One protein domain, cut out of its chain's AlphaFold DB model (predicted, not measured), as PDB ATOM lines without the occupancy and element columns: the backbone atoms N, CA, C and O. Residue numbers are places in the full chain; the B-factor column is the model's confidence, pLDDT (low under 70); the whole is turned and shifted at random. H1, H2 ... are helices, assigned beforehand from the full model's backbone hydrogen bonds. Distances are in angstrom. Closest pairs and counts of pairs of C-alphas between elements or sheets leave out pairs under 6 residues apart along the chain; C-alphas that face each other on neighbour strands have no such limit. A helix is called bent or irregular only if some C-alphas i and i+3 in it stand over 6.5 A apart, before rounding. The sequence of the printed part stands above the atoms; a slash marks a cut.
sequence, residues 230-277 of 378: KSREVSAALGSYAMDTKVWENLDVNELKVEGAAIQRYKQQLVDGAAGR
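What this domain is: This is residues 230 to 277 of the 378 residues of the protein "DHHA1 domain-containing protein" of bacterium SCN 62-11 (UniProt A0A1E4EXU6). A short helix, H1, crosses the first half of a long kinked helix, H3, nearly at a right angle; between them the chain swings out in a loop with tiny H2, and at the opposite end residues 268 to 277 stick out as an arm. The printed part has 48 residues with three named helices, in the order H1, H2, H3, and no named strand: all helix. It is loose, with a radius of gyration of the C-alphas of 12.3 A, and spans 40 by 19 by 13 A.

How they stand to each other: H1, residues 231 to 238, touches residues 253 to 264 of H3, residues 253 to 276, about perpendicular at 78 degrees; their closest C-alphas, of Glu 233 and Gly 260, are 4.1 A apart. H2, residues 245 to 248, is apart from both. In H1 every O i to N i+4 pair is within hydrogen-bond range, in H3 16 of 20; H2 is too short for such a pair.

Where its parts are: H1 begins at C-alpha 231 (14.216, 22.923, -43.150) and is 10.4 A long; H2 is 5.1 A. H3, 32.0 A, ends at C-alpha 276 (23.479, 35.247, -61.909). It has a kink of 45 degrees near residue 260, and is neither bent nor irregular, but only just: C-alphas 259 and 262 are 6.5 A apart.

The domain as a whole: The two farthest C-alphas, of Lys 246 and Arg 277, are 40.5 A apart. The printed part has no cut; the link H1 to H2 is short, H2 to H3 tight. No printed residue is under 70 in pLDDT.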
ATOM      1  N   LYS A 230      16.466  24.519 -39.892       97.88
ATOM      2  CA  LYS A 230      17.238  23.922 -40.994       97.88
ATOM      3  C   LYS A 230      16.382  23.126 -41.991       97.88
ATOM      4  O   LYS A 230      16.808  22.103 -42.531       97.88
ATOM      5  N   SER A 231      15.159  23.594 -42.248       97.75
ATOM      6  CA  SER A 231      14.216  22.923 -43.150       97.75
ATOM      7  C   SER A 231      14.769  22.698 -44.562       97.75
ATOM      8  O   SER A 231      14.603  21.621 -45.143       97.75
ATOM      9  N   ARG A 232      15.509  23.676 -45.105       97.81
ATOM     10  CA  ARG A 232      16.139  23.557 -46.430       97.81
ATOM     11  C   ARG A 232      17.232  22.489 -46.454       97.81
ATOM     12  O   ARG A 232      17.326  21.755 -47.432       97.81
ATOM     13  N   GLU A 233      18.026  22.372 -45.395       98.62
ATOM     14  CA  GLU A 233      19.043  21.333 -45.249       98.62
ATOM     15  C   GLU A 233      18.407  19.950 -45.133       98.62
ATOM     16  O   GLU A 233      18.776  19.063 -45.897       98.62
ATOM     17  N   VAL A 234      17.412  19.778 -44.255       98.56
ATOM     18  CA  VAL A 234      16.695  18.498 -44.113       98.56
ATOM     19  C   VAL A 234      16.080  18.080 -45.444       98.56
ATOM     20  O   VAL A 234      16.257  16.948 -45.880       98.56
ATOM     21  N   SER A 235      15.442  19.018 -46.142       97.50
ATOM     22  CA  SER A 235      14.894  18.796 -47.480       97.50
ATOM     23  C   SER A 235      15.951  18.378 -48.503       97.50
ATOM     24  O   SER A 235      15.705  17.514 -49.343       97.50
ATOM     25  N   ALA A 236      17.122  19.015 -48.470       97.81
ATOM     26  CA  ALA A 236      18.220  18.701 -49.374       97.81
ATOM     27  C   ALA A 236      18.806  17.309 -49.092       97.81
ATOM     28  O   ALA A 236      19.096  16.580 -50.038       97.81
ATOM     29  N   ALA A 237      18.946  16.937 -47.815       98.31
ATOM     30  CA  ALA A 237      19.380  15.606 -47.403       98.31
ATOM     31  C   ALA A 237      18.359  14.541 -47.802       98.31
ATOM     32  O   ALA A 237      18.720  13.605 -48.509       98.31
ATOM     33  N   LEU A 238      17.083  14.724 -47.442       97.88
ATOM     34  CA  LEU A 238      15.999  13.805 -47.789       97.88
ATOM     35  C   LEU A 238      15.945  13.543 -49.298       97.88
ATOM     36  O   LEU A 238      15.827  12.400 -49.724       97.88
ATOM     37  N   GLY A 239      16.132  14.586 -50.109       95.19
ATOM     38  CA  GLY A 239      16.169  14.462 -51.563       95.19
ATOM     39  C   GLY A 239      17.336  13.674 -52.151       95.19
ATOM     40  O   GLY A 239      17.326  13.407 -53.350       95.19
ATOM     41  N   SER A 240      18.330  13.310 -51.340       96.06
ATOM     42  CA  SER A 240      19.424  12.414 -51.729       96.06
ATOM     43  C   SER A 240      19.176  10.945 -51.363       96.06
ATOM     44  O   SER A 240      19.921  10.075 -51.814       96.06
ATOM     45  N   TYR A 241      18.122  10.661 -50.594       97.12
ATOM     46  CA  TYR A 241      17.714   9.309 -50.220       97.12
ATOM     47  C   TYR A 241      16.684   8.735 -51.196       97.12
ATOM     48  O   TYR A 241      15.918   9.454 -51.838       97.12
ATOM     49  N   ALA A 242      16.647   7.406 -51.289       96.44
ATOM     50  CA  ALA A 242      15.610   6.717 -52.045       96.44
ATOM     51  C   ALA A 242      14.236   6.895 -51.375       96.44
ATOM     52  O   ALA A 242      14.121   6.872 -50.147       96.44
ATOM     53  N   MET A 243      13.187   7.021 -52.190       95.50
ATOM     54  CA  MET A 243      11.793   6.922 -51.746       95.50
ATOM     55  C   MET A 243      11.445   5.449 -51.482       95.50
ATOM     56  O   MET A 243      10.797   4.788 -52.290       95.50
ATOM     57  N   ASP A 244      11.953   4.922 -50.372       96.19
ATOM     58  CA  ASP A 244      11.748   3.550 -49.908       96.19
ATOM     59  C   ASP A 244      11.375   3.567 -48.423       96.19
ATOM     60  O   ASP A 244      11.956   4.319 -47.636       96.19
ATOM     61  N   THR A 245      10.405   2.737 -48.031       95.25
ATOM     62  CA  THR A 245       9.888   2.705 -46.658       95.25
ATOM     63  C   THR A 245      10.978   2.425 -45.650       95.25
ATOM     64  O   THR A 245      11.092   3.133 -44.657       95.25
ATOM     65  N   LYS A 246      11.799   1.403 -45.913       96.25
ATOM     66  CA  LYS A 246      12.831   0.966 -44.972       96.25
ATOM     67  C   LYS A 246      13.902   2.029 -44.841       96.25
ATOM     68  O   LYS A 246      14.514   2.142 -43.787       96.25
ATOM     69  N   VAL A 247      14.142   2.805 -45.895       97.75
ATOM     70  CA  VAL A 247      15.011   3.977 -45.804       97.75
ATOM     71  C   VAL A 247      14.373   5.018 -44.885       97.75
ATOM     72  O   VAL A 247      14.987   5.372 -43.886       97.75
ATOM     73  N   TRP A 248      13.138   5.449 -45.163       97.50
ATOM     74  CA  TRP A 248      12.465   6.527 -44.423       97.50
ATOM     75  C   TRP A 248      12.212   6.200 -42.945       97.50
ATOM     76  O   TRP A 248      12.341   7.087 -42.107       97.50
ATOM     77  N   GLU A 249      11.939   4.936 -42.604       96.06
ATOM     78  CA  GLU A 249      11.799   4.465 -41.213       96.06
ATOM     79  C   GLU A 249      13.060   4.675 -40.367       96.06
ATOM     80  O   GLU A 249      12.970   4.758 -39.143       96.06
ATOM     81  N   ASN A 250      14.233   4.738 -41.002       96.81
ATOM     82  CA  ASN A 250      15.519   4.848 -40.318       96.81
ATOM     83  C   ASN A 250      16.129   6.255 -40.402       96.81
ATOM     84  O   ASN A 250      17.248   6.445 -39.928       96.81
ATOM     85  N   LEU A 251      15.439   7.234 -40.999       97.75
ATOM     86  CA  LEU A 251      15.949   8.602 -41.091       97.75
ATOM     87  C   LEU A 251      15.693   9.376 -39.795       97.75
ATOM     88  O   LEU A 251      14.546   9.558 -39.383       97.75
ATOM     89  N   ASP A 252      16.759   9.910 -39.198       97.75
ATOM     90  CA  ASP A 252      16.675  10.862 -38.093       97.75
ATOM     91  C   ASP A 252      16.817  12.302 -38.605       97.75
ATOM     92  O   ASP A 252      17.765  12.665 -39.304       97.75
ATOM     93  N   VAL A 253      15.874  13.166 -38.231       98.12
ATOM     94  CA  VAL A 253      15.854  14.561 -38.691       98.12
ATOM     95  C   VAL A 253      17.092  15.343 -38.239       98.12
ATOM     96  O   VAL A 253      17.561  16.210 -38.976       98.12
ATOM     97  N   ASN A 254      17.657  15.071 -37.059       98.12
ATOM     98  CA  ASN A 254      18.863  15.766 -36.600       98.12
ATOM     99  C   ASN A 254      20.097  15.349 -37.400       98.12
ATOM    100  O   ASN A 254      20.958  16.195 -37.654       98.12
ATOM    101  N   GLU A 255      20.168  14.095 -37.845       98.44
ATOM    102  CA  GLU A 255      21.199  13.638 -38.782       98.44
ATOM    103  C   GLU A 255      21.027  14.312 -40.150       98.44
ATOM    104  O   GLU A 255      21.976  14.920 -40.659       98.44
ATOM    105  N   LEU A 256      19.799  14.354 -40.685       98.62
ATOM    106  CA  LEU A 256      19.490  15.036 -41.951       98.62
ATOM    107  C   LEU A 256      19.869  16.526 -41.930       98.62
ATOM    108  O   LEU A 256      20.357  17.059 -42.929       98.62
ATOM    109  N   LYS A 257      19.718  17.211 -40.788       98.69
ATOM    110  CA  LYS A 257      20.182  18.603 -40.616       98.69
ATOM    111  C   LYS A 257      21.690  18.753 -40.821       98.69
ATOM    112  O   LYS A 257      22.144  19.802 -41.283       98.69
ATOM    113  N   VAL A 258      22.476  17.759 -40.410       98.56
ATOM    114  CA  VAL A 258      23.941  17.775 -40.534       98.56
ATOM    115  C   VAL A 258      24.351  17.418 -41.960       98.56
ATOM    116  O   VAL A 258      25.112  18.166 -42.576       98.56
ATOM    117  N   GLU A 259      23.811  16.329 -42.503       98.31
ATOM    118  CA  GLU A 259      24.098  15.861 -43.866       98.31
ATOM    119  C   GLU A 259      23.705  16.901 -44.921       98.31
ATOM    120  O   GLU A 259      24.464  17.216 -45.847       98.31
ATOM    121  N   GLY A 260      22.539  17.514 -44.721       98.50
ATOM    122  CA  GLY A 260      21.958  18.495 -45.622       98.50
ATOM    123  C   GLY A 260      22.766  19.777 -45.755       98.50
ATOM    124  O   GLY A 260      22.689  20.435 -46.788       98.50
ATOM    125  N   ALA A 261      23.597  20.127 -44.769       98.56
ATOM    126  CA  ALA A 261      24.337  21.388 -44.775       98.56
ATOM    127  C   ALA A 261      25.306  21.508 -45.967       98.56
ATOM    128  O   ALA A 261      25.457  22.582 -46.559       98.56
ATOM    129  N   ALA A 262      25.982  20.417 -46.339       98.44
ATOM    130  CA  ALA A 262      26.884  20.418 -47.491       98.44
ATOM    131  C   ALA A 262      26.116  20.413 -48.821       98.44
ATOM    132  O   ALA A 262      26.474  21.168 -49.729       98.44
ATOM    133  N   ILE A 263      25.044  19.619 -48.902       98.31
ATOM    134  CA  ILE A 263      24.193  19.503 -50.093       98.31
ATOM    135  C   ILE A 263      23.517  20.846 -50.378       98.31
ATOM    136  O   ILE A 263      23.600  21.356 -51.494       98.31
ATOM    137  N   GLN A 264      22.931  21.472 -49.357       98.25
ATOM    138  CA  GLN A 264      22.257  22.760 -49.470       98.25
ATOM    139  C   GLN A 264      23.223  23.879 -49.872       98.25
ATOM    140  O   GLN A 264      22.882  24.703 -50.717       98.25
ATOM    141  N   ARG A 265      24.457  23.889 -49.347       98.44
ATOM    142  CA  ARG A 265      25.482  24.858 -49.768       98.44
ATOM    143  C   ARG A 265      25.826  24.716 -51.252       98.44
ATOM    144  O   ARG A 265      25.939  25.724 -51.944       98.44
ATOM    145  N   TYR A 266      25.989  23.489 -51.745       98.38
ATOM    146  CA  TYR A 266      26.249  23.258 -53.168       98.38
ATOM    147  C   TYR A 266      25.033  23.616 -54.032       98.38
ATOM    148  O   TYR A 266      25.169  24.318 -55.035       98.38
ATOM    149  N   LYS A 267      23.831  23.221 -53.602       97.69
ATOM    150  CA  LYS A 267      22.571  23.595 -54.253       97.69
ATOM    151  C   LYS A 267      22.429  25.116 -54.366       97.69
ATOM    152  O   LYS A 267      22.095  25.605 -55.442       97.69
ATOM    153  N   GLN A 268      22.776  25.866 -53.319       98.12
ATOM    154  CA  GLN A 268      22.771  27.328 -53.353       98.12
ATOM    155  C   GLN A 268      23.749  27.894 -54.394       98.12
ATOM    156  O   GLN A 268      23.384  28.811 -55.120       98.12
ATOM    157  N   GLN A 269      24.944  27.313 -54.562       98.38
ATOM    158  CA  GLN A 269      25.868  27.743 -55.623       98.38
ATOM    159  C   GLN A 269      25.280  27.551 -57.027       98.38
ATOM    160  O   GLN A 269      25.475  28.398 -57.903       98.38
ATOM    161  N   LEU A 270      24.547  26.456 -57.257       98.44
ATOM    162  CA  LEU A 270      23.858  26.230 -58.529       98.44
ATOM    163  C   LEU A 270      22.740  27.256 -58.753       98.44
ATOM    164  O   LEU A 270      22.599  27.775 -59.864       98.44
ATOM    165  N   VAL A 271      21.983  27.574 -57.698       98.56
ATOM    166  CA  VAL A 271      20.925  28.596 -57.717       98.56
ATOM    167  C   VAL A 271      21.507  29.970 -58.038       98.56
ATOM    168  O   VAL A 271      21.065  30.611 -58.994       98.56
ATOM    169  N   ASP A 272      22.547  30.388 -57.317       98.25
ATOM    170  CA  ASP A 272      23.220  31.674 -57.515       98.25
ATOM    171  C   ASP A 272      23.819  31.775 -58.921       98.25
ATOM    172  O   ASP A 272      23.693  32.803 -59.588       98.25
ATOM    173  N   GLY A 273      24.421  30.693 -59.422       98.19
ATOM    174  CA  GLY A 273      24.962  30.634 -60.777       98.19
ATOM    175  C   GLY A 273      23.885  30.730 -61.864       98.19
ATOM    176  O   GLY A 273      24.098  31.375 -62.895       98.19
ATOM    177  N   ALA A 274      22.721  30.105 -61.671       98.19
ATOM    178  CA  ALA A 274      21.593  30.214 -62.598       98.19
ATOM    179  C   ALA A 274      20.964  31.619 -62.561       98.19
ATOM    180  O   ALA A 274      20.830  32.256 -63.606       98.19
ATOM    181  N   ALA A 275      20.669  32.149 -61.370       97.81
ATOM    182  CA  ALA A 275      20.110  33.492 -61.191       97.81
ATOM    183  C   ALA A 275      21.099  34.614 -61.579       97.81
ATOM    184  O   ALA A 275      20.704  35.705 -62.008       97.81
ATOM    185  N   GLY A 276      22.403  34.364 -61.458       97.44
ATOM    186  CA  GLY A 276      23.479  35.247 -61.909       97.44
ATOM    187  C   GLY A 276      23.531  35.401 -63.429       97.44
ATOM    188  O   GLY A 276      23.824  36.490 -63.915       97.44
ATOM    189  N   ARG A 277      23.172  34.343 -64.166       96.88
ATOM    190  CA  ARG A 277      23.105  34.304 -65.638       96.88
ATOM    191  C   ARG A 277      21.721  34.652 -66.194       96.88
ATOM    192  O   ARG A 277      21.469  34.427 -67.375       96.88
TER     193      ARG A 277